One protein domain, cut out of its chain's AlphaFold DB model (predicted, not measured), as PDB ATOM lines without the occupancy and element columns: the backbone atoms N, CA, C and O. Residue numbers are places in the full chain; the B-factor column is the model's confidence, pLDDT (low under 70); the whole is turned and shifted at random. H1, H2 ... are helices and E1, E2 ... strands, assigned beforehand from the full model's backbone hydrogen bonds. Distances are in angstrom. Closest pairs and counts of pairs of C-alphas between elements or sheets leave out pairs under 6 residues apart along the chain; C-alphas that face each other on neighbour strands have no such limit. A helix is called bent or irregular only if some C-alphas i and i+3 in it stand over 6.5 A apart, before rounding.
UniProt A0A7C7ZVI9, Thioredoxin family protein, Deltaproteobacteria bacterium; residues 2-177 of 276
ATOM      1  N   PRO A   2      44.799 -11.385 -55.178       93.31
ATOM      2  CA  PRO A   2      43.979 -11.604 -53.993       93.31
ATOM      3  C   PRO A   2      44.410 -10.648 -52.879       93.31
ATOM      4  O   PRO A   2      45.586 -10.280 -52.769       93.31
ATOM      5  N   SER A   3      43.443 -10.242 -52.074       96.50
ATOM      6  CA  SER A   3      43.663  -9.450 -50.873       96.50
ATOM      7  C   SER A   3      44.289 -10.283 -49.750       96.50
ATOM      8  O   SER A   3      44.319 -11.522 -49.795       96.50
ATOM      9  N   VAL A   4      44.788  -9.599 -48.720       97.31
ATOM     10  CA  VAL A   4      45.234 -10.236 -47.476       97.31
ATOM     11  C   VAL A   4      44.094 -11.009 -46.838       97.31
ATOM     12  O   VAL A   4      44.310 -12.157 -46.470       97.31
ATOM     13  N   GLU A   5      42.897 -10.428 -46.725       95.56
ATOM     14  CA  GLU A   5      41.768 -11.107 -46.079       95.56
ATOM     15  C   GLU A   5      41.320 -12.349 -46.866       95.56
ATOM     16  O   GLU A   5      40.995 -13.365 -46.261       95.56
ATOM     17  N   GLU A   6      41.372 -12.324 -48.202       95.38
ATOM     18  CA  GLU A   6      41.079 -13.508 -49.030       95.38
ATOM     19  C   GLU A   6      42.141 -14.610 -48.887       95.38
ATOM     20  O   GLU A   6      41.811 -15.795 -48.907       95.38
ATOM     21  N   SER A   7      43.418 -14.239 -48.750       96.25
ATOM     22  CA  SER A   7      44.537 -15.198 -48.717       96.25
ATOM     23  C   SER A   7      44.851 -15.712 -47.306       96.25
ATOM     24  O   SER A   7      45.275 -16.855 -47.127       96.25
ATOM     25  N   TYR A   8      44.667 -14.858 -46.303       95.25
ATOM     26  CA  TYR A   8      44.981 -15.081 -44.894       95.25
ATOM     27  C   TYR A   8      43.884 -14.464 -44.000       95.25
ATOM     28  O   TYR A   8      44.147 -13.470 -43.315       95.25
ATOM     29  N   PRO A   9      42.665 -15.042 -43.973       92.31
ATOM     30  CA  PRO A   9      41.544 -14.492 -43.213       92.31
ATOM     31  C   PRO A   9      41.909 -14.198 -41.758       92.31
ATOM     32  O   PRO A   9      42.448 -15.059 -41.053       92.31
ATOM     33  N   GLY A  10      41.634 -12.974 -41.302       90.25
ATOM     34  CA  GLY A  10      41.886 -12.572 -39.920       90.25
ATOM     35  C   GLY A  10      43.354 -12.378 -39.523       90.25
ATOM     36  O   GLY A  10      43.635 -12.273 -38.321       90.25
ATOM     37  N   LEU A  11      44.279 -12.353 -40.489       94.62
ATOM     38  CA  LEU A  11      45.674 -11.976 -40.260       94.62
ATOM     39  C   LEU A  11      45.790 -10.479 -39.937       94.62
ATOM     40  O   LEU A  11      46.357 -10.124 -38.904       94.62
ATOM     41  N   ALA A  12      45.225  -9.638 -40.808       94.50
ATOM     42  CA  ALA A  12      45.131  -8.194 -40.628       94.50
ATOM     43  C   ALA A  12      43.951  -7.828 -39.724       94.50
ATOM     44  O   ALA A  12      42.900  -8.476 -39.739       94.50
ATOM     45  N   THR A  13      44.112  -6.771 -38.936       83.19
ATOM     46  CA  THR A  13      43.119  -6.367 -37.934       83.19
ATOM     47  C   THR A  13      42.170  -5.303 -38.480       83.19
ATOM     48  O   THR A  13      40.995  -5.290 -38.107       83.19
ATOM     49  N   GLY A  14      42.600  -4.517 -39.473       89.50
ATOM     50  CA  GLY A  14      41.745  -3.529 -40.130       89.50
ATOM     51  C   GLY A  14      42.331  -3.000 -41.430       89.50
ATOM     52  O   GLY A  14      41.875  -3.383 -42.508       89.50
ATOM     53  N   PHE A  15      43.333  -2.129 -41.320       96.00
ATOM     54  CA  PHE A  15      43.884  -1.345 -42.428       96.00
ATOM     55  C   PHE A  15      44.379  -2.211 -43.595       96.00
ATOM     56  O   PHE A  15      44.072  -1.926 -44.749       96.00
ATOM     57  N   LEU A  16      45.092  -3.308 -43.317       97.56
ATOM     58  CA  LEU A  16      45.674  -4.143 -44.372       97.56
ATOM     59  C   LEU A  16      44.731  -5.226 -44.911       97.56
ATOM     60  O   LEU A  16      45.138  -5.977 -45.793       97.56
ATOM     61  N   LYS A  17      43.474  -5.324 -44.449       96.06
ATOM     62  CA  LYS A  17      42.545  -6.384 -44.894       96.06
ATOM     63  C   LYS A  17      42.320  -6.380 -46.409       96.06
ATOM     64  O   LYS A  17      42.331  -7.438 -47.033       96.06
ATOM     65  N   SER A  18      42.151  -5.194 -46.995       95.75
ATOM     66  CA  SER A  18      41.947  -4.988 -48.437       95.75
ATOM     67  C   SER A  18      43.239  -4.878 -49.245       95.75
ATOM     68  O   SER A  18      43.169  -4.798 -50.470       95.75
ATOM     69  N   ALA A  19      44.410  -4.866 -48.599       97.81
ATOM     70  CA  ALA A  19      45.680  -4.771 -49.305       97.81
ATOM     71  C   ALA A  19      45.872  -5.990 -50.218       97.81
ATOM     72  O   ALA A  19      45.552  -7.116 -49.837       97.81
ATOM     73  N   THR A  20      46.396  -5.781 -51.423       98.00
ATOM     74  CA  THR A  20      46.604  -6.850 -52.412       98.00
ATOM     75  C   THR A  20      48.014  -7.423 -52.330       98.00
ATOM     76  O   THR A  20      48.979  -6.702 -52.089       98.00
ATOM     77  N   LEU A  21      48.153  -8.733 -52.536       98.25
ATOM     78  CA  LEU A  21      49.460  -9.394 -52.535       98.25
ATOM     79  C   LEU A  21      50.130  -9.277 -53.907       98.25
ATOM     80  O   LEU A  21      49.602  -9.798 -54.891       98.25
ATOM     81  N   ALA A  22      51.304  -8.653 -53.956       97.38
ATOM     82  CA  ALA A  22      52.046  -8.377 -55.180       97.38
ATOM     83  C   ALA A  22      53.477  -8.928 -55.149       97.38
ATOM     84  O   ALA A  22      54.071  -9.121 -54.088       97.38
ATOM     85  N   GLU A  23      54.029  -9.160 -56.340       96.94
ATOM     86  CA  GLU A  23      55.472  -9.342 -56.511       96.94
ATOM     87  C   GLU A  23      56.165  -7.995 -56.350       96.94
ATOM     88  O   GLU A  23      55.761  -7.006 -56.965       96.94
ATOM     89  N   MET A  24      57.187  -7.970 -55.505       96.94
ATOM     90  CA  MET A  24      57.965  -6.786 -55.160       96.94
ATOM     91  C   MET A  24      59.418  -7.217 -54.962       96.94
ATOM     92  O   MET A  24      59.699  -8.402 -54.762       96.94
ATOM     93  N   ASP A  25      60.352  -6.274 -55.022       96.25
ATOM     94  CA  ASP A  25      61.728  -6.555 -54.628       96.25
ATOM     95  C   ASP A  25      61.803  -6.946 -53.136       96.25
ATOM     96  O   ASP A  25      60.852  -6.784 -52.371       96.25
ATOM     97  N   LYS A  26      62.939  -7.510 -52.715       92.69
ATOM     98  CA  LYS A  26      63.088  -8.055 -51.357       92.69
ATOM     99  C   LYS A  26      63.092  -6.991 -50.262       92.69
ATOM    100  O   LYS A  26      62.887  -7.344 -49.101       92.69
ATOM    101  N   GLU A  27      63.394  -5.745 -50.603       95.50
ATOM    102  CA  GLU A  27      63.475  -4.664 -49.633       95.50
ATOM    103  C   GLU A  27      62.086  -4.066 -49.424       95.50
ATOM    104  O   GLU A  27      61.668  -3.873 -48.284       95.50
ATOM    105  N   THR A  28      61.309  -3.868 -50.485       97.88
ATOM    106  CA  THR A  28      59.989  -3.251 -50.377       97.88
ATOM    107  C   THR A  28      58.950  -4.211 -49.789       97.88
ATOM    108  O   THR A  28      58.694  -5.288 -50.332       97.88
ATOM    109  N   LEU A  29      58.296  -3.810 -48.692       98.00
ATOM    110  CA  LEU A  29      57.254  -4.593 -48.013       98.00
ATOM    111  C   LEU A  29      55.837  -4.121 -48.327       98.00
ATOM    112  O   LEU A  29      54.926  -4.945 -48.420       98.00
ATOM    113  N   LEU A  30      55.653  -2.807 -48.444       98.38
ATOM    114  CA  LEU A  30      54.365  -2.162 -48.668       98.38
ATOM    115  C   LEU A  30      54.534  -0.969 -49.604       98.38
ATOM    116  O   LEU A  30      55.467  -0.190 -49.427       98.38
ATOM    117  N   GLN A  31      53.598  -0.796 -50.539       97.88
ATOM    118  CA  GLN A  31      53.444   0.414 -51.353       97.88
ATOM    119  C   GLN A  31      51.963   0.769 -51.529       97.88
ATOM    120  O   GLN A  31      51.159  -0.115 -51.820       97.88
ATOM    121  N   GLY A  32      51.602   2.045 -51.437       96.31
ATOM    122  CA  GLY A  32      50.253   2.543 -51.743       96.31
ATOM    123  C   GLY A  32      50.179   4.056 -51.564       96.31
ATOM    124  O   GLY A  32      50.777   4.565 -50.626       96.31
ATOM    125  N   ASP A  33      49.521   4.767 -52.482       92.69
ATOM    126  CA  ASP A  33      49.298   6.225 -52.448       92.69
ATOM    127  C   ASP A  33      50.503   7.068 -51.973       92.69
ATOM    128  O   ASP A  33      50.419   7.938 -51.107       92.69
ATOM    129  N   GLY A  34      51.676   6.791 -52.551       91.88
ATOM    130  CA  GLY A  34      52.919   7.510 -52.249       91.88
ATOM    131  C   GLY A  34      53.615   7.098 -50.946       91.88
ATOM    132  O   GLY A  34      54.718   7.572 -50.684       91.88
ATOM    133  N   VAL A  35      53.028   6.194 -50.157       96.25
ATOM    134  CA  VAL A  35      53.682   5.539 -49.018       96.25
ATOM    135  C   VAL A  35      54.445   4.313 -49.501       96.25
ATOM    136  O   VAL A  35      53.906   3.468 -50.218       96.25
ATOM    137  N   GLU A  36      55.687   4.182 -49.043       97.19
ATOM    138  CA  GLU A  36      56.507   2.988 -49.214       97.19
ATOM    139  C   GLU A  36      57.141   2.594 -47.876       97.19
ATOM    140  O   GLU A  36      57.749   3.423 -47.196       97.19
ATOM    141  N   ILE A  37      57.012   1.320 -47.493       97.94
ATOM    142  CA  ILE A  37      57.662   0.773 -46.298       97.94
ATOM    143  C   ILE A  37      58.644  -0.311 -46.723       97.94
ATOM    144  O   ILE A  37      58.275  -1.318 -47.329       97.94
ATOM    145  N   GLN A  38      59.900  -0.090 -46.354       97.56
ATOM    146  CA  GLN A  38      61.041  -0.957 -46.624       97.56
ATOM    147  C   GLN A  38      61.285  -1.923 -45.458       97.56
ATOM    148  O   GLN A  38      61.021  -1.587 -44.306       97.56
ATOM    149  N   ALA A  39      61.884  -3.086 -45.716       94.00
ATOM    150  CA  ALA A  39      62.199  -4.117 -44.724       94.00
ATOM    151  C   ALA A  39      63.112  -3.602 -43.603       94.00
ATOM    152  O   ALA A  39      63.063  -4.098 -42.479       94.00
ATOM    153  N   SER A  40      63.882  -2.548 -43.890       93.69
ATOM    154  CA  SER A  40      64.695  -1.827 -42.910       93.69
ATOM    155  C   SER A  40      63.890  -1.144 -41.796       93.69
ATOM    156  O   SER A  40      64.495  -0.744 -40.803       93.69
ATOM    157  N   PHE A  41      62.559  -1.010 -41.908       94.00
ATOM    158  CA  PHE A  41      61.737  -0.387 -40.861       94.00
ATOM    159  C   PHE A  41      61.882  -1.106 -39.516       94.00
ATOM    160  O   PHE A  41      61.968  -0.452 -38.486       94.00
ATOM    161  N   ALA A  42      61.989  -2.439 -39.526       88.00
ATOM    162  CA  ALA A  42      62.093  -3.219 -38.300       88.00
ATOM    163  C   ALA A  42      63.368  -2.877 -37.511       88.00
ATOM    164  O   ALA A  42      63.326  -2.727 -36.293       88.00
ATOM    165  N   GLU A  43      64.493  -2.701 -38.208       87.06
ATOM    166  CA  GLU A  43      65.758  -2.296 -37.586       87.06
ATOM    167  C   GLU A  43      65.717  -0.830 -37.133       87.06
ATOM    168  O   GLU A  43      66.183  -0.504 -36.046       87.06
ATOM    169  N   LYS A  44      65.116   0.061 -37.930       88.50
ATOM    170  CA  LYS A  44      64.994   1.487 -37.587       88.50
ATOM    171  C   LYS A  44      64.134   1.711 -36.344       88.50
ATOM    172  O   LYS A  44      64.527   2.474 -35.466       88.50
ATOM    173  N   ASP A  45      62.997   1.032 -36.275       85.31
ATOM    174  CA  ASP A  45      61.991   1.260 -35.239       85.31
ATOM    175  C   ASP A  45      62.273   0.411 -33.988       85.31
ATOM    176  O   ASP A  45      61.918   0.806 -32.877       85.31
ATOM    177  N   PHE A  46      62.942  -0.742 -34.140       85.81
ATOM    178  CA  PHE A  46      63.118  -1.709 -33.051       85.81
ATOM    179  C   PHE A  46      64.533  -2.273 -32.875       85.81
ATOM    180  O   PHE A  46      64.741  -3.102 -31.986       85.81
ATOM    181  N   GLY A  47      65.528  -1.833 -33.647       83.12
ATOM    182  CA  GLY A  47      66.903  -2.350 -33.570       83.12
ATOM    183  C   GLY A  47      67.543  -2.189 -32.188       83.12
ATOM    184  O   GLY A  47      68.354  -3.010 -31.764       83.12
ATOM    185  N   GLN A  48      67.117  -1.194 -31.407       85.75
ATOM    186  CA  GLN A  48      67.605  -0.963 -30.040       85.75
ATOM    187  C   GLN A  48      66.840  -1.747 -28.959       85.75
ATOM    188  O   GLN A  48      67.188  -1.664 -27.782       85.75
ATOM    189  N   ALA A  49      65.809  -2.517 -29.325       86.50
ATOM    190  CA  ALA A  49      65.041  -3.291 -28.359       86.50
ATOM    191  C   ALA A  49      65.911  -4.386 -27.697       86.50
ATOM    192  O   ALA A  49      66.710  -5.025 -28.395       86.50
ATOM    193  N   PRO A  50      65.737  -4.653 -26.387       86.25
ATOM    194  CA  PRO A  50      66.370  -5.776 -25.695       86.25
ATOM    195  C   PRO A  50      66.151  -7.126 -26.408       86.25
ATOM    196  O   PRO A  50      65.080  -7.326 -26.998       86.25
ATOM    197  N   PRO A  51      67.108  -8.075 -26.355       82.75
ATOM    198  CA  PRO A  51      67.008  -9.373 -27.037       82.75
ATOM    199  C   PRO A  51      65.713 -10.146 -26.754       82.75
ATOM    200  O   PRO A  51      65.145 -10.769 -27.652       82.75
ATOM    201  N   GLU A  52      65.213 -10.065 -25.524       78.69
ATOM    202  CA  GLU A  52      63.991 -10.722 -25.059       78.69
ATOM    203  C   GLU A  52      62.757 -10.175 -25.790       78.69
ATOM    204  O   GLU A  52      61.848 -10.927 -26.144       78.69
ATOM    205  N   ILE A  53      62.757  -8.871 -26.083       83.44
ATOM    206  CA  ILE A  53      61.691  -8.191 -26.824       83.44
ATOM    207  C   ILE A  53      61.789  -8.518 -28.319       83.44
ATOM    208  O   ILE A  53      60.766  -8.780 -28.951       83.44
ATOM    209  N   ARG A  54      63.003  -8.591 -28.884       81.94
ATOM    210  CA  ARG A  54      63.220  -8.854 -30.322       81.94
ATOM    211  C   ARG A  54      62.540 -10.131 -30.813       81.94
ATOM    212  O   ARG A  54      61.913 -10.117 -31.869       81.94
ATOM    213  N   LYS A  55      62.585 -11.215 -30.030       78.12
ATOM    214  CA  LYS A  55      61.905 -12.476 -30.380       78.12
ATOM    215  C   LYS A  55      60.382 -12.312 -30.458       78.12
ATOM    216  O   LYS A  55      59.734 -12.892 -31.329       78.12
ATOM    217  N   GLY A  56      59.807 -11.516 -29.554       81.06
ATOM    218  CA  GLY A  56      58.387 -11.165 -29.579       81.06
ATOM    219  C   GLY A  56      58.022 -10.314 -30.796       81.06
ATOM    220  O   GLY A  56      56.981 -10.541 -31.410       81.06
ATOM    221  N   LEU A  57      58.894  -9.384 -31.191       86.06
ATOM    222  CA  LEU A  57      58.690  -8.536 -32.367       86.06
ATOM    223  C   LEU A  57      58.731  -9.336 -33.673       86.06
ATOM    224  O   LEU A  57      57.863  -9.147 -34.519       86.06
ATOM    225  N   GLU A  58      59.669 -10.277 -33.816       83.88
ATOM    226  CA  GLU A  58      59.779 -11.119 -35.017       83.88
ATOM    227  C   GLU A  58      58.492 -11.914 -35.275       83.88
ATOM    228  O   GLU A  58      57.967 -11.918 -36.392       83.88
ATOM    229  N   LYS A  59      57.918 -12.518 -34.226       87.69
ATOM    230  CA  LYS A  59      56.637 -13.233 -34.330       87.69
ATOM    231  C   LYS A  59      55.471 -12.330 -34.737       87.69
ATOM    232  O   LYS A  59      54.518 -12.802 -35.346       87.69
ATOM    233  N   ASN A  60      55.545 -11.041 -34.417       91.56
ATOM    234  CA  ASN A  60      54.469 -10.073 -34.622       91.56
ATOM    235  C   ASN A  60      54.763  -9.076 -35.752       91.56
ATOM    236  O   ASN A  60      54.081  -8.059 -35.864       91.56
ATOM    237  N   MET A  61      55.738  -9.362 -36.621       93.88
ATOM    238  CA  MET A  61      56.204  -8.398 -37.620       93.88
ATOM    239  C   MET A  61      55.107  -7.947 -38.594       93.88
ATOM    240  O   MET A  61      55.077  -6.783 -38.981       93.88
ATOM    241  N   PHE A  62      54.169  -8.829 -38.959       96.44
ATOM    242  CA  PHE A  62      53.019  -8.440 -39.787       96.44
ATOM    243  C   PHE A  62      52.151  -7.384 -39.088       96.44
ATOM    244  O   PHE A  62      51.784  -6.382 -39.694       96.44
ATOM    245  N   PHE A  63      51.859  -7.583 -37.800       95.50
ATOM    246  CA  PHE A  63      51.095  -6.620 -37.011       95.50
ATOM    247  C   PHE A  63      51.849  -5.291 -36.875       95.50
ATOM    248  O   PHE A  63      51.247  -4.234 -37.025       95.50
ATOM    249  N   LEU A  64      53.168  -5.330 -36.667       95.12
ATOM    250  CA  LEU A  64      54.002  -4.125 -36.610       95.12
ATOM    251  C   LEU A  64      54.022  -3.367 -37.944       95.12
ATOM    252  O   LEU A  64      53.917  -2.143 -37.943       95.12
ATOM    253  N   LEU A  65      54.089  -4.079 -39.073       97.00
ATOM    254  CA  LEU A  65      53.957  -3.477 -40.400       97.00
ATOM    255  C   LEU A  65      52.585  -2.809 -40.569       97.00
ATOM    256  O   LEU A  65      52.518  -1.696 -41.083       97.00
ATOM    257  N   GLU A  66      51.504  -3.447 -40.110       97.06
ATOM    258  CA  GLU A  66      50.163  -2.847 -40.123       97.06
ATOM    259  C   GLU A  66      50.106  -1.570 -39.274       97.06
ATOM    260  O   GLU A  66      49.590  -0.563 -39.748       97.06
ATOM    261  N   GLN A  67      50.688  -1.565 -38.068       95.56
ATOM    262  CA  GLN A  67      50.745  -0.360 -37.228       95.56
ATOM    263  C   GLN A  67      51.555   0.765 -37.884       95.56
ATOM    264  O   GLN A  67      51.127   1.919 -37.877       95.56
ATOM    265  N   LYS A  68      52.693   0.430 -38.503       95.88
ATOM    266  CA  LYS A  68      53.509   1.393 -39.247       95.88
ATOM    267  C   LYS A  68      52.743   1.971 -40.435       95.88
ATOM    268  O   LYS A  68      52.755   3.181 -40.625       95.88
ATOM    269  N   ALA A  69      52.051   1.128 -41.201       97.19
ATOM    270  CA  ALA A  69      51.213   1.567 -42.309       97.19
ATOM    271  C   ALA A  69      50.114   2.516 -41.822       97.19
ATOM    272  O   ALA A  69      50.031   3.638 -42.303       97.19
ATOM    273  N   ILE A  70      49.343   2.117 -40.805       96.38
ATOM    274  CA  ILE A  70      48.298   2.961 -40.206       96.38
ATOM    275  C   ILE A  70      48.855   4.338 -39.850       96.38
ATOM    276  O   ILE A  70      48.255   5.344 -40.207       96.38
ATOM    277  N   LEU A  71      50.012   4.395 -39.192       95.75
ATOM    278  CA  LEU A  71      50.636   5.654 -38.813       95.75
ATOM    279  C   LEU A  71      51.003   6.532 -40.022       95.75
ATOM    280  O   LEU A  71      50.720   7.727 -40.002       95.75
ATOM    281  N   GLU A  72      51.636   5.976 -41.059       96.19
ATOM    282  CA  GLU A  72      52.021   6.756 -42.247       96.19
ATOM    283  C   GLU A  72      50.794   7.288 -43.006       96.19
ATOM    284  O   GLU A  72      50.774   8.448 -43.412       96.19
ATOM    285  N   PHE A  73      49.731   6.492 -43.111       96.75
ATOM    286  CA  PHE A  73      48.486   6.926 -43.749       96.75
ATOM    287  C   PHE A  73      47.678   7.901 -42.883       96.75
ATOM    288  O   PHE A  73      47.093   8.841 -43.416       96.75
ATOM    289  N   ILE A  74      47.692   7.749 -41.554       96.44
ATOM    290  CA  ILE A  74      47.131   8.752 -40.637       96.44
ATOM    291  C   ILE A  74      47.869  10.080 -40.792       96.44
ATOM    292  O   ILE A  74      47.216  11.114 -40.778       96.44
ATOM    293  N   LYS A  75      49.199  10.090 -40.955       96.50
ATOM    294  CA  LYS A  75      49.946  11.339 -41.183       96.50
ATOM    295  C   LYS A  75      49.474  12.043 -42.454       96.50
ATOM    296  O   LYS A  75      49.182  13.231 -42.390       96.50
ATOM    297  N   GLN A  76      49.352  11.318 -43.567       95.50
ATOM    298  CA  GLN A  76      48.838  11.885 -44.818       95.50
ATOM    299  C   GLN A  76      47.419  12.438 -44.642       95.50
ATOM    300  O   GLN A  76      47.155  13.586 -44.990       95.50
ATOM    301  N   ASP A  77      46.514  11.652 -44.054       96.56
ATOM    302  CA  ASP A  77      45.126  12.069 -43.844       96.56
ATOM    303  C   ASP A  77      45.028  13.267 -42.883       96.56
ATOM    304  O   ASP A  77      44.304  14.226 -43.148       96.56
ATOM    305  N   ALA A  78      45.833  13.283 -41.817       97.00
ATOM    306  CA  ALA A  78      45.916  14.379 -40.858       97.00
ATOM    307  C   ALA A  78      46.333  15.701 -41.520       97.00
ATOM    308  O   ALA A  78      45.751  16.743 -41.207       97.00
ATOM    309  N   GLU A  79      47.275  15.680 -42.469       95.62
ATOM    310  CA  GLU A  79      47.634  16.876 -43.242       95.62
ATOM    311  C   GLU A  79      46.442  17.406 -44.048       95.62
ATOM    312  O   GLU A  79      46.204  18.617 -44.054       95.62
ATOM    313  N   THR A  80      45.636  16.526 -44.658       95.44
ATOM    314  CA  THR A  80      44.417  16.947 -45.378       95.44
ATOM    315  C   THR A  80      43.375  17.583 -44.452       95.44
ATOM    316  O   THR A  80      42.606  18.447 -44.873       95.44
ATOM    317  N   MET A  81      43.394  17.216 -43.168       95.50
ATOM    318  CA  MET A  81      42.548  17.782 -42.115       95.50
ATOM    319  C   MET A  81      43.139  19.048 -41.469       95.50
ATOM    320  O   MET A  81      42.554  19.578 -40.522       95.50
ATOM    321  N   GLY A  82      44.286  19.542 -41.948       96.06
ATOM    322  CA  GLY A  82      44.959  20.726 -41.405       96.06
ATOM    323  C   GLY A  82      45.703  20.485 -40.087       96.06
ATOM    324  O   GLY A  82      46.013  21.438 -39.371       96.06
ATOM    325  N   ILE A  83      45.990  19.230 -39.740       97.12
ATOM    326  CA  ILE A  83      46.708  18.855 -38.519       97.12
ATOM    327  C   ILE A  83      48.206  18.758 -38.826       97.12
ATOM    328  O   ILE A  83      48.627  18.098 -39.771       97.12
ATOM    329  N   SER A  84      49.036  19.403 -38.002       94.38
ATOM    330  CA  SER A  84      50.494  19.367 -38.167       94.38
ATOM    331  C   SER A  84      51.063  17.972 -37.889       94.38
ATOM    332  O   SER A  84      50.847  17.409 -36.816       94.38
ATOM    333  N   VAL A  85      51.872  17.451 -38.813       94.19
ATOM    334  CA  VAL A  85      52.641  16.199 -38.639       94.19
ATOM    335  C   VAL A  85      54.068  16.425 -38.131       94.19
ATOM    336  O   VAL A  85      54.810  15.471 -37.919       94.19
ATOM    337  N   LYS A  86      54.468  17.687 -37.918       93.62
ATOM    338  CA  LYS A  86      55.798  18.050 -37.390       93.62
ATOM    339  C   LYS A  86      55.879  18.009 -35.862       93.62
ATOM    340  O   LYS A  86      56.961  18.160 -35.302       93.62
ATOM    341  N   GLN A  87      54.738  17.872 -35.196       91.81
ATOM    342  CA  GLN A  87      54.639  17.748 -33.743       91.81
ATOM    343  C   GLN A  87      54.895  16.296 -33.295       91.81
ATOM    344  O   GLN A  87      54.907  15.397 -34.140       91.81
ATOM    345  N   PRO A  88      55.088  16.038 -31.987       96.12
ATOM    346  CA  PRO A  88      55.223  14.679 -31.476       96.12
ATOM    347  C   PRO A  88      54.069  13.782 -31.937       96.12
ATOM    348  O   PRO A  88      52.905  14.184 -31.921       96.12
ATOM    349  N   GLU A  89      54.387  12.544 -32.313       93.06
ATOM    350  CA  GLU A  89      53.421  11.599 -32.885       93.06
ATOM    351  C   GLU A  89      52.169  11.431 -32.017       93.06
ATOM    352  O   GLU A  89      51.049  11.482 -32.521       93.06
ATOM    353  N   GLN A  90      52.346  11.302 -30.701       93.38
ATOM    354  CA  GLN A  90      51.236  11.158 -29.758       93.38
ATOM    355  C   GLN A  90      50.297  12.372 -29.761       93.38
ATOM    356  O   GLN A  90      49.083  12.218 -29.624       93.38
ATOM    357  N   GLU A  91      50.835  13.581 -29.935       95.88
ATOM    358  CA  GLU A  91      50.036  14.804 -30.013       95.88
ATOM    359  C   GLU A  91      49.267  14.880 -31.331       95.88
ATOM    360  O   GLU A  91      48.083  15.225 -31.318       95.88
ATOM    361  N   MET A  92      49.902  14.482 -32.438       97.19
ATOM    362  CA  MET A  92      49.263  14.391 -33.751       97.19
ATOM    363  C   MET A  92      48.114  13.387 -33.741       97.19
ATOM    364  O   MET A  92      46.989  13.754 -34.073       97.19
ATOM    365  N   VAL A  93      48.355  12.161 -33.268       95.38
ATOM    366  CA  VAL A  93      47.321  11.121 -33.183       95.38
ATOM    367  C   VAL A  93      46.168  11.578 -32.288       95.38
ATOM    368  O   VAL A  93      45.003  11.388 -32.634       95.38
ATOM    369  N   ARG A  94      46.459  12.241 -31.161       95.06
ATOM    370  CA  ARG A  94      45.417  12.795 -30.286       95.06
ATOM    371  C   ARG A  94      44.592  13.875 -30.989       95.06
ATOM    372  O   ARG A  94      43.367  13.845 -30.896       95.06
ATOM    373  N   ALA A  95      45.235  14.821 -31.672       96.56
ATOM    374  CA  ALA A  95      44.543  15.869 -32.423       96.56
ATOM    375  C   ALA A  95      43.666  15.275 -33.535       96.56
ATOM    376  O   ALA A  95      42.516  15.677 -33.698       96.56
ATOM    377  N   TYR A  96      44.183  14.265 -34.229       97.00
ATOM    378  CA  TYR A  96      43.493  13.534 -35.281       97.00
ATOM    379  C   TYR A  96      42.242  12.810 -34.776       97.00
ATOM    380  O   TYR A  96      41.145  13.049 -35.279       97.00
ATOM    381  N   VAL A  97      42.363  12.017 -33.706       96.00
ATOM    382  CA  VAL A  97      41.211  11.346 -33.077       96.00
ATOM    383  C   VAL A  97      40.180  12.361 -32.580       96.00
ATOM    384  O   VAL A  97      38.977  12.161 -32.765       96.00
ATOM    385  N   ASN A  98      40.622  13.468 -31.978       95.31
ATOM    386  CA  ASN A  98      39.714  14.520 -31.522       95.31
ATOM    387  C   ASN A  98      38.947  15.150 -32.688       95.31
ATOM    388  O   ASN A  98      37.741  15.345 -32.576       95.31
ATOM    389  N   GLN A  99      39.615  15.425 -33.808       96.25
ATOM    390  CA  GLN A  99      38.973  15.994 -34.987       96.25
ATOM    391  C   GLN A  99      37.966  15.021 -35.616       96.25
ATOM    392  O   GLN A  99      36.862  15.440 -35.961       96.25
ATOM    393  N   LEU A 100      38.309  13.731 -35.718       96.38
ATOM    394  CA  LEU A 100      37.413  12.688 -36.241       96.38
ATOM    395  C   LEU A 100      36.159  12.483 -35.384       96.38
ATOM    396  O   LEU A 100      35.125  12.055 -35.887       96.38
ATOM    397  N   THR A 101      36.250  12.765 -34.084       96.44
ATOM    398  CA  THR A 101      35.192  12.450 -33.112       96.44
ATOM    399  C   THR A 101      34.559  13.683 -32.470       96.44
ATOM    400  O   THR A 101      33.820  13.553 -31.495       96.44
ATOM    401  N   LYS A 102      34.823  14.881 -33.006       95.31
ATOM    402  CA  LYS A 102      34.409  16.162 -32.409       95.31
ATOM    403  C   LYS A 102      32.893  16.302 -32.222       95.31
ATOM    404  O   LYS A 102      32.462  16.905 -31.246       95.31
ATOM    405  N   ASP A 103      32.107  15.724 -33.129       94.62
ATOM    406  CA  ASP A 103      30.641  15.839 -33.148       94.62
ATOM    407  C   ASP A 103      29.954  14.666 -32.422       94.62
ATOM    408  O   ASP A 103      28.730  14.535 -32.429       94.62
ATOM    409  N   LEU A 104      30.739  13.775 -31.811       96.31
ATOM    410  CA  LEU A 104      30.234  12.561 -31.196       96.31
ATOM    411  C   LEU A 104      29.659  12.840 -29.807       96.31
ATOM    412  O   LEU A 104      30.331  13.382 -28.932       96.31
ATOM    413  N   THR A 105      28.427  12.392 -29.590       95.62
ATOM    414  CA  THR A 105      27.713  12.518 -28.316       95.62
ATOM    415  C   THR A 105      27.079  11.188 -27.913       95.62
ATOM    416  O   THR A 105      26.980  10.255 -28.721       95.62
ATOM    417  N   VAL A 106      26.666  11.086 -26.649       96.81
ATOM    418  CA  VAL A 106      25.896   9.958 -26.117       96.81
ATOM    419  C   VAL A 106      24.549  10.485 -25.650       96.81
ATOM    420  O   VAL A 106      24.466  11.437 -24.879       96.81
ATOM    421  N   THR A 107      23.481   9.869 -26.132       96.81
ATOM    422  CA  THR A 107      22.112  10.208 -25.755       96.81
ATOM    423  C   THR A 107      21.690   9.460 -24.494       96.81
ATOM    424  O   THR A 107      22.173   8.369 -24.192       96.81
ATOM    425  N   GLU A 108      20.710  10.001 -23.770       96.06
ATOM    426  CA  GLU A 108      20.136   9.307 -22.614       96.06
ATOM    427  C   GLU A 108      19.517   7.952 -22.992       96.06
ATOM    428  O   GLU A 108      19.631   6.992 -22.235       96.06
ATOM    429  N   ALA A 109      18.926   7.841 -24.185       97.00
ATOM    430  CA  ALA A 109      18.375   6.584 -24.687       97.00
ATOM    431  C   ALA A 109      19.455   5.498 -24.845       97.00
ATOM    432  O   ALA A 109      19.233   4.346 -24.460       97.00
ATOM    433  N   GLU A 110      20.636   5.860 -25.353       95.75
ATOM    434  CA  GLU A 110      21.785   4.949 -25.435       95.75
ATOM    435  C   GLU A 110      22.255   4.527 -24.039       95.75
ATOM    436  O   GLU A 110      22.449   3.337 -23.788       95.75
ATOM    437  N   MET A 111      22.356   5.474 -23.100       95.88
ATOM    438  CA  MET A 111      22.739   5.169 -21.717       95.88
ATOM    439  C   MET A 111      21.737   4.247 -21.020       95.88
ATOM    440  O   MET A 111      22.147   3.323 -20.318       95.88
ATOM    441  N   ARG A 112      20.431   4.467 -21.211       95.00
ATOM    442  CA  ARG A 112      19.374   3.612 -20.648       95.00
ATOM    443  C   ARG A 112      19.417   2.211 -21.243       95.00
ATOM    444  O   ARG A 112      19.354   1.242 -20.499       95.00
ATOM    445  N   THR A 113      19.622   2.103 -22.556       94.06
ATOM    446  CA  THR A 113      19.788   0.809 -23.233       94.06
ATOM    447  C   THR A 113      20.981   0.040 -22.665       94.06
ATOM    448  O   THR A 113      20.866  -1.147 -22.361       94.06
ATOM    449  N   PHE A 114      22.115   0.720 -22.467       91.31
ATOM    450  CA  PHE A 114      23.285   0.123 -21.833       91.31
ATOM    451  C   PHE A 114      22.997  -0.294 -20.386       91.31
ATOM    452  O   PHE A 114      23.280  -1.429 -20.015       91.31
ATOM    453  N   TYR A 115      22.396   0.581 -19.578       91.31
ATOM    454  CA  TYR A 115      22.024   0.281 -18.194       91.31
ATOM    455  C   TYR A 115      21.118  -0.953 -18.092       91.31
ATOM    456  O   TYR A 115      21.395  -1.866 -17.316       91.31
ATOM    457  N   ASP A 116      20.068  -1.017 -18.912       90.00
ATOM    458  CA  ASP A 116      19.118  -2.126 -18.890       90.00
ATOM    459  C   ASP A 116      19.743  -3.447 -19.353       90.00
ATOM    460  O   ASP A 116      19.416  -4.505 -18.810       90.00
ATOM    461  N   GLY A 117      20.674  -3.385 -20.310       85.50
ATOM    462  CA  GLY A 117      21.440  -4.539 -20.777       85.50
ATOM    463  C   GLY A 117      22.504  -5.038 -19.792       85.50
ATOM    464  O   GLY A 117      22.933  -6.181 -19.914       85.50
ATOM    465  N   ASN A 118      22.904  -4.217 -18.814       84.38
ATOM    466  CA  ASN A 118      24.012  -4.494 -17.892       84.38
ATOM    467  C   ASN A 118      23.595  -4.423 -16.409       84.38
ATOM    468  O   ASN A 118      24.434  -4.165 -15.544       84.38
ATOM    469  N   LYS A 119      22.315  -4.671 -16.082       80.94
ATOM    470  CA  LYS A 119      21.798  -4.608 -14.694       80.94
ATOM    471  C   LYS A 119      22.595  -5.448 -13.698       80.94
ATOM    472  O   LYS A 119      22.761  -5.041 -12.556       80.94
ATOM    473  N   GLU A 120      23.140  -6.580 -14.132       76.19
ATOM    474  CA  GLU A 120      23.969  -7.439 -13.278       76.19
ATOM    475  C   GLU A 120      25.264  -6.747 -12.807       76.19
ATOM    476  O   GLU A 120      25.743  -7.046 -11.718       76.19
ATOM    477  N   MET A 121      25.807  -5.792 -13.575       72.25
ATOM    478  CA  MET A 121      27.010  -5.037 -13.197       72.25
ATOM    479  C   MET A 121      26.721  -3.889 -12.225       72.25
ATOM    480  O   MET A 121      27.587  -3.523 -11.435       72.25
ATOM    481  N   VAL A 122      25.528  -3.297 -12.301       78.50
ATOM    482  CA  VAL A 122      25.131  -2.131 -11.488       78.50
ATOM    483  C   VAL A 122      24.276  -2.512 -10.274       78.50
ATOM    484  O   VAL A 122      24.069  -1.685  -9.384       78.50
ATOM    485  N   GLY A 123      23.809  -3.763 -10.209       79.50
ATOM    486  CA  GLY A 123      22.928  -4.260  -9.159       79.50
ATOM    487  C   GLY A 123      21.635  -3.449  -9.078       79.50
ATOM    488  O   GLY A 123      21.044  -3.087 -10.094       79.50
ATOM    489  N   ASP A 124      21.224  -3.115  -7.857       85.81
ATOM    490  CA  ASP A 124      20.023  -2.313  -7.588       85.81
ATOM    491  C   ASP A 124      20.267  -0.792  -7.691       85.81
ATOM    492  O   ASP A 124      19.396   0.008  -7.340       85.81
ATOM    493  N   THR A 125      21.451  -0.364  -8.147       90.19
ATOM    494  CA  THR A 125      21.821   1.058  -8.205       90.19
ATOM    495  C   THR A 125      20.993   1.789  -9.266       90.19
ATOM    496  O   THR A 125      21.113   1.451 -10.442       90.19
ATOM    497  N   PRO A 126      20.203   2.825  -8.919       94.06
ATOM    498  CA  PRO A 126      19.349   3.515  -9.883       94.06
ATOM    499  C   PRO A 126      20.131   4.170 -11.027       94.06
ATOM    500  O   PRO A 126      21.197   4.745 -10.804       94.06
ATOM    501  N   PHE A 127      19.536   4.201 -12.225       94.19
ATOM    502  CA  PHE A 127      20.110   4.829 -13.425       94.19
ATOM    503  C   PHE A 127      20.696   6.228 -13.169       94.19
ATOM    504  O   PHE A 127      21.808   6.524 -13.599       94.19
ATOM    505  N   GLU A 128      19.987   7.074 -12.416       94.88
ATOM    506  CA  GLU A 128      20.422   8.445 -12.115       94.88
ATOM    507  C   GLU A 128      21.763   8.521 -11.374       94.88
ATOM    508  O   GLU A 128      22.482   9.509 -11.517       94.88
ATOM    509  N   GLN A 129      22.117   7.484 -10.611       93.31
ATOM    510  CA  GLN A 129      23.378   7.422  -9.874       93.31
ATOM    511  C   GLN A 129      24.538   6.908 -10.735       93.31
ATOM    512  O   GLN A 129      25.688   7.231 -10.456       93.31
ATOM    513  N   VAL A 130      24.255   6.141 -11.794       92.88
ATOM    514  CA  VAL A 130      25.288   5.528 -12.651       92.88
ATOM    515  C   VAL A 130      25.464   6.223 -13.999       92.88
ATOM    516  O   VAL A 130      26.500   6.045 -14.638       92.88
ATOM    517  N   LYS A 131      24.505   7.053 -14.437       93.75
ATOM    518  CA  LYS A 131      24.548   7.725 -15.749       93.75
ATOM    519  C   LYS A 131      25.850   8.500 -15.990       93.75
ATOM    520  O   LYS A 131      26.400   8.429 -17.084       93.75
ATOM    521  N   GLY A 132      26.394   9.144 -14.952       93.44
ATOM    522  CA  GLY A 132      27.646   9.906 -15.035       93.44
ATOM    523  C   GLY A 132      28.887   9.050 -15.307       93.44
ATOM    524  O   GLY A 132      29.885   9.563 -15.801       93.44
ATOM    525  N   SER A 133      28.833   7.745 -15.025       91.38
ATOM    526  CA  SER A 133      29.883   6.785 -15.386       91.38
ATOM    527  C   SER A 133      29.616   6.115 -16.737       91.38
ATOM    528  O   SER A 133      30.561   5.803 -17.458       91.38
ATOM    529  N   ILE A 134      28.343   5.920 -17.098       92.62
ATOM    530  CA  ILE A 134      27.944   5.304 -18.372       92.62
ATOM    531  C   ILE A 134      28.265   6.226 -19.554       92.62
ATOM    532  O   ILE A 134      28.802   5.758 -20.556       92.62
ATOM    533  N   GLU A 135      27.977   7.525 -19.445       95.44
ATOM    534  CA  GLU A 135      28.195   8.489 -20.531       95.44
ATOM    535  C   GLU A 135      29.644   8.502 -21.059       95.44
ATOM    536  O   GLU A 135      29.836   8.250 -22.253       95.44
ATOM    537  N   PRO A 136      30.689   8.724 -20.230       94.69
ATOM    538  CA  PRO A 136      32.065   8.741 -20.718       94.69
ATOM    539  C   PRO A 136      32.522   7.375 -21.241       94.69
ATOM    540  O   PRO A 136      33.307   7.324 -22.189       94.69
ATOM    541  N   PHE A 137      32.022   6.274 -20.668       91.25
ATOM    542  CA  PHE A 137      32.324   4.925 -21.145       91.25
ATOM    543  C   PHE A 137      31.784   4.701 -22.564       91.25
ATOM    544  O   PHE A 137      32.541   4.335 -23.464       91.25
ATOM    545  N   LEU A 138      30.499   4.991 -22.786       93.12
ATOM    546  CA  LEU A 138      29.878   4.869 -24.104       93.12
ATOM    547  C   LEU A 138      30.501   5.831 -25.113       93.12
ATOM    548  O   LEU A 138      30.721   5.453 -26.262       93.12
ATOM    549  N   LEU A 139      30.840   7.054 -24.696       94.44
ATOM    550  CA  LEU A 139      31.503   8.010 -25.574       94.44
ATOM    551  C   LEU A 139      32.861   7.467 -26.024       94.44
ATOM    552  O   LEU A 139      33.169   7.498 -27.213       94.44
ATOM    553  N   GLN A 140      33.653   6.925 -25.099       91.69
ATOM    554  CA  GLN A 140      34.941   6.316 -25.414       91.69
ATOM    555  C   GLN A 140      34.793   5.112 -26.359       91.69
ATOM    556  O   GLN A 140      35.584   4.979 -27.294       91.69
ATOM    557  N   GLN A 141      33.773   4.271 -26.161       89.88
ATOM    558  CA  GLN A 141      33.483   3.150 -27.056       89.88
ATOM    559  C   GLN A 141      33.127   3.636 -28.467       89.88
ATOM    560  O   GLN A 141      33.741   3.200 -29.440       89.88
ATOM    561  N   LYS A 142      32.207   4.599 -28.590       93.88
ATOM    562  CA  LYS A 142      31.816   5.162 -29.889       93.88
ATOM    563  C   LYS A 142      33.003   5.828 -30.596       93.88
ATOM    564  O   LYS A 142      33.151   5.687 -31.806       93.88
ATOM    565  N   LYS A 143      33.884   6.525 -29.858       94.25
ATOM    566  CA  LYS A 143      35.120   7.102 -30.424       94.25
ATOM    567  C   LYS A 143      35.999   6.019 -31.039       94.25
ATOM    568  O   LYS A 143      36.499   6.198 -32.146       94.25
ATOM    569  N   GLN A 144      36.168   4.903 -30.331       90.44
ATOM    570  CA  GLN A 144      36.962   3.777 -30.810       90.44
ATOM    571  C   GLN A 144      36.372   3.185 -32.099       90.44
ATOM    572  O   GLN A 144      37.112   2.990 -33.059       90.44
ATOM    573  N   GLU A 145      35.055   2.977 -32.153       92.19
ATOM    574  CA  GLU A 145      34.359   2.452 -33.338       92.19
ATOM    575  C   GLU A 145      34.509   3.376 -34.560       92.19
ATOM    576  O   GLU A 145      34.794   2.903 -35.661       92.19
ATOM    577  N   VAL A 146      34.390   4.698 -34.370       95.56
ATOM    578  CA  VAL A 146      34.602   5.692 -35.439       95.56
ATOM    579  C   VAL A 146      36.035   5.641 -35.966       95.56
ATOM    580  O   VAL A 146      36.242   5.603 -37.178       95.56
ATOM    581  N   VAL A 147      37.027   5.610 -35.072       94.56
ATOM    582  CA  VAL A 147      38.446   5.561 -35.459       94.56
ATOM    583  C   VAL A 147      38.772   4.262 -36.198       94.56
ATOM    584  O   VAL A 147      39.434   4.298 -37.232       94.56
ATOM    585  N   GLU A 148      38.289   3.116 -35.715       92.75
ATOM    586  CA  GLU A 148      38.498   1.819 -36.370       92.75
ATOM    587  C   GLU A 148      37.867   1.768 -37.763       92.75
ATOM    588  O   GLU A 148      38.512   1.331 -38.722       92.75
ATOM    589  N   ALA A 149      36.629   2.252 -37.895       94.50
ATOM    590  CA  ALA A 149      35.946   2.333 -39.180       94.50
ATOM    591  C   ALA A 149      36.683   3.265 -40.154       94.50
ATOM    592  O   ALA A 149      36.845   2.922 -41.328       94.50
ATOM    593  N   HIS A 150      37.169   4.411 -39.667       96.19
ATOM    594  CA  HIS A 150      37.941   5.360 -40.466       96.19
ATOM    595  C   HIS A 150      39.245   4.746 -40.979       96.19
ATOM    596  O   HIS A 150      39.485   4.736 -42.182       96.19
ATOM    597  N   ILE A 151      40.036   4.128 -40.097       95.25
ATOM    598  CA  ILE A 151      41.287   3.446 -40.464       95.25
ATOM    599  C   ILE A 151      41.030   2.330 -41.487       95.25
ATOM    600  O   ILE A 151      41.761   2.203 -42.470       95.25
ATOM    601  N   ALA A 152      39.977   1.530 -41.305       94.25
ATOM    602  CA  ALA A 152      39.617   0.498 -42.275       94.25
ATOM    603  C   ALA A 152      39.241   1.090 -43.647       94.25
ATOM    604  O   ALA A 152      39.532   0.482 -44.678       94.25
ATOM    605  N   ASN A 153      38.606   2.263 -43.680       95.38
ATOM    606  CA  ASN A 153      38.263   2.947 -44.924       95.38
ATOM    607  C   ASN A 153      39.483   3.583 -45.599       95.38
ATOM    608  O   ASN A 153      39.596   3.471 -46.820       95.38
ATOM    609  N   LEU A 154      40.426   4.143 -44.834       95.50
ATOM    610  CA  LEU A 154      41.719   4.586 -45.365       95.50
ATOM    611  C   LEU A 154      42.435   3.432 -46.074       95.50
ATOM    612  O   LEU A 154      42.832   3.567 -47.228       95.50
ATOM    613  N   GLY A 155      42.508   2.258 -45.439       94.81
ATOM    614  CA  GLY A 155      43.146   1.077 -46.030       94.81
ATOM    615  C   GLY A 155      42.478   0.578 -47.319       94.81
ATOM    616  O   GLY A 155      43.156   0.086 -48.224       94.81
ATOM    617  N   LYS A 156      41.153   0.740 -47.444       93.75
ATOM    618  CA  LYS A 156      40.410   0.419 -48.676       93.75
ATOM    619  C   LYS A 156      40.685   1.420 -49.795       93.75
ATOM    620  O   LYS A 156      40.801   1.005 -50.943       93.75
ATOM    621  N   GLY A 157      40.768   2.710 -49.465       92.81
ATOM    622  CA  GLY A 157      41.032   3.783 -50.427       92.81
ATOM    623  C   GLY A 157      42.483   3.831 -50.912       92.81
ATOM    624  O   GLY A 157      42.720   4.243 -52.039       92.81
ATOM    625  N   ALA A 158      43.421   3.345 -50.097       92.56
ATOM    626  CA  ALA A 158      44.864   3.485 -50.293       92.56
ATOM    627  C   ALA A 158      45.503   2.590 -51.378       92.56
ATOM    628  O   ALA A 158      46.720   2.626 -51.573       92.56
ATOM    629  N   HIS A 159      44.724   1.707 -52.020       91.69
ATOM    630  CA  HIS A 159      45.194   0.738 -53.029       91.69
ATOM    631  C   HIS A 159      46.487  -0.007 -52.639       91.69
ATOM    632  O   HIS A 159      47.359  -0.271 -53.471       91.69
ATOM    633  N   VAL A 160      46.613  -0.352 -51.355       97.62
ATOM    634  CA  VAL A 160      47.848  -0.893 -50.785       97.62
ATOM    635  C   VAL A 160      48.229  -2.217 -51.450       97.62
ATOM    636  O   VAL A 160      47.416  -3.138 -51.579       97.62
ATOM    637  N   ARG A 161      49.501  -2.333 -51.824       98.12
ATOM    638  CA  ARG A 161      50.162  -3.562 -52.265       98.12
ATOM    639  C   ARG A 161      51.153  -4.015 -51.202       98.12
ATOM    640  O   ARG A 161      51.898  -3.200 -50.662       98.12
ATOM    641  N   LEU A 162      51.170  -5.312 -50.931       98.38
ATOM    642  CA  LEU A 162      52.072  -5.953 -49.981       98.38
ATOM    643  C   LEU A 162      52.946  -6.989 -50.672       98.38
ATOM    644  O   LEU A 162      52.470  -7.739 -51.528       98.38
ATOM    645  N   ASN A 163      54.194  -7.089 -50.227       98.31
ATOM    646  CA  ASN A 163      55.132  -8.089 -50.709       98.31
ATOM    647  C   ASN A 163      54.629  -9.498 -50.366       98.31
ATOM    648  O   ASN A 163      54.577  -9.905 -49.201       98.31
ATOM    649  N   ARG A 164      54.253 -10.251 -51.401       97.81
ATOM    650  CA  ARG A 164      53.617 -11.564 -51.278       97.81
ATOM    651  C   ARG A 164      54.471 -12.575 -50.513       97.81
ATOM    652  O   ARG A 164      53.946 -13.261 -49.632       97.81
ATOM    653  N   ASP A 165      55.757 -12.670 -50.835       96.88
ATOM    654  CA  ASP A 165      56.665 -13.638 -50.215       96.88
ATOM    655  C   ASP A 165      56.919 -13.301 -48.748       96.88
ATOM    656  O   ASP A 165      56.902 -14.181 -47.877       96.88
ATOM    657  N   TRP A 166      57.075 -12.011 -48.456       97.06
ATOM    658  CA  TRP A 166      57.227 -11.545 -47.090       97.06
ATOM    659  C   TRP A 166      55.975 -11.826 -46.255       97.06
ATOM    660  O   TRP A 166      56.090 -12.375 -45.154       97.06
ATOM    661  N   VAL A 167      54.779 -11.527 -46.780       97.56
ATOM    662  CA  VAL A 167      53.513 -11.815 -46.087       97.56
ATOM    663  C   VAL A 167      53.355 -13.315 -45.868       97.56
ATOM    664  O   VAL A 167      53.017 -13.722 -44.762       97.56
ATOM    665  N   LYS A 168      53.666 -14.155 -46.862       96.75
ATOM    666  CA  LYS A 168      53.592 -15.617 -46.725       96.75
ATOM    667  C   LYS A 168      54.423 -16.127 -45.549       96.75
ATOM    668  O   LYS A 168      53.929 -16.935 -44.762       96.75
ATOM    669  N   LYS A 169      55.659 -15.639 -45.397       95.19
ATOM    670  CA  LYS A 169      56.529 -15.990 -44.264       95.19
ATOM    671  C   LYS A 169      55.933 -15.525 -42.931       95.19
ATOM    672  O   LYS A 169      55.813 -16.318 -41.998       95.19
ATOM    673  N   HIS A 170      55.540 -14.257 -42.830       95.38
ATOM    674  CA  HIS A 170      55.124 -13.667 -41.552       95.38
ATOM    675  C   HIS A 170      53.690 -14.024 -41.147       95.38
ATOM    676  O   HIS A 170      53.381 -14.014 -39.960       95.38
ATOM    677  N   ALA A 171      52.838 -14.439 -42.086       95.50
ATOM    678  CA  ALA A 171      51.507 -14.968 -41.798       95.50
ATOM    679  C   ALA A 171      51.558 -16.281 -41.006       95.50
ATOM    680  O   ALA A 171      50.651 -16.567 -40.225       95.50
ATOM    681  N   VAL A 172      52.593 -17.103 -41.209       94.44
ATOM    682  CA  VAL A 172      52.801 -18.327 -40.420       94.44
ATOM    683  C   VAL A 172      53.187 -17.964 -38.988       94.44
ATOM    684  O   VAL A 172      52.583 -18.470 -38.048       94.44
ATOM    685  N   LEU A 173      54.139 -17.042 -38.827       93.56
ATOM    686  CA  LEU A 173      54.631 -16.615 -37.516       93.56
ATOM    687  C   LEU A 173      53.556 -15.893 -36.697       93.56
ATOM    688  O   LEU A 173      53.350 -16.226 -35.534       93.56
ATOM    689  N   ALA A 174      52.828 -14.961 -37.316       93.38
ATOM    690  CA  ALA A 174      51.787 -14.193 -36.642       93.38
ATOM    691  C   ALA A 174      50.670 -15.095 -36.099       93.38
ATOM    692  O   ALA A 174      50.140 -14.837 -35.021       93.38
ATOM    693  N   ARG A 175      50.332 -16.174 -36.816       93.81
ATOM    694  CA  ARG A 175      49.261 -17.112 -36.438       93.81
ATOM    695  C   ARG A 175      49.712 -18.232 -35.496       93.81
ATOM    696  O   ARG A 175      48.883 -19.035 -35.071       93.81
ATOM    697  N   ASP A 176      50.989 -18.277 -35.114       93.56
ATOM    698  CA  ASP A 176      51.492 -19.182 -34.073       93.56
ATOM    699  C   ASP A 176      51.151 -18.660 -32.664       93.56
ATOM    700  O   ASP A 176      52.010 -18.249 -31.882       93.56
ATOM    701  N   ASN A 177      49.860 -18.645 -32.339       94.75
ATOM    702  CA  ASN A 177      49.337 -18.212 -31.046       94.75
ATOM    703  C   ASN A 177      48.038 -18.980 -30.707       94.75
ATOM    704  O   ASN A 177      47.421 -19.572 -31.599       94.75
TER     705      ASN A 177
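What this domain is: This is residues 2 to 177 of the 276 residues of the protein "Thioredoxin family protein" of Deltaproteobacteria bacterium (UniProt A0A7C7ZVI9). A body at one end and a small head at the other are joined by the long helix H8 and by the link of residues 101 to 107. In the body H4 packs over one face of a small four-stranded sheet, H9 sits on the same face beside the strands, and H5 packs on H4 and H8; the head holds H6, H7 and the first part of H8. The 176 printed residues, with named elements in the order H1 E1 E2 E3 H2 H3 H4 H5 H6 H7 H8 E4 H9, are of mixed class, helices and strands, with a mixed sheet in the order E1 E4 E2 E3. The whole is loose, with a radius of gyration of the C-alphas of 20.0 A, and spans 62 by 40 by 36 A.

How they stand to each other: H1, residues 4 to 7, only grazes the sheet; the closest C-alphas of H1 and E1, residues 20 to 22, are those of Val 4 and Thr 20, 6.1 A apart. E1 is parallel to E4, residues 161 to 163, with N 22 and O 162 within hydrogen-bond range at 2.8 A. E4 is antiparallel to E2, residues 28 to 32, with N 161 and O 31 at 2.8 A. E2 and E3, residues 35 to 38, are an antiparallel hairpin, with N 35 and O 32 at 2.8 A. H2, residues 41 to 46, is close to but not clearly touching H3, residues 51 to 59; their closest C-alphas, of Phe 46 and Arg 54, are 7.6 A apart. H4, residues 61 to 80, is on the sheet at a height of 9.6 A and runs along the strands, at 27 degrees to E3 on the local plane. H9, residues 164 to 174, is on the same face, giving two layers, helices on one face of a sheet. H9 touches residues 61 to 63 of H4 alone, closest at the C-alphas of Phe 62 and His 170, 5.9 A. H5, residues 89 to 100, touches H8, residues 127 to 157, about perpendicular at 77 degrees, closest at the C-alphas of Val 97 and Val 147, 6.8 A. H6, residues 108 to 117, touches residues 127 to 138 of H8 alone, closest at the C-alphas of Met 111 and Ile 134, 6.2 A. H7, residues 119 to 122, is close to but not clearly touching H6, at 7.8 A between the C-alphas of Tyr 115 and Val 122. Every O i to N i+4 pair is within hydrogen-bond range in H2, H4, H5 and H6, against 3 of 5 in H3, 23 of 27 in H8 and 5 of 7 in H9; H1 and H7 are too short for such a pair.

Where its parts are: H1 begins at C-alpha 4 (45.234, -10.236, -47.476). H4 is 29.0 A long and H8 42.5 A, from C-alpha 127 (20.110, 4.829, -13.425). H8 is irregular, with C-alphas 129 and 132 7.1 A apart, and has a kink of 41 degrees near residue 134. H9 ends at C-alpha 174 (51.787, -14.193, -36.642).

The domain as a whole: The C-alphas farthest apart, of Asp 25 and Asp 124, are 63.0 A apart. The printed part has no cut, the link H1 to E1 is long with 12 residues, and no printed residue has a pLDDT under 70.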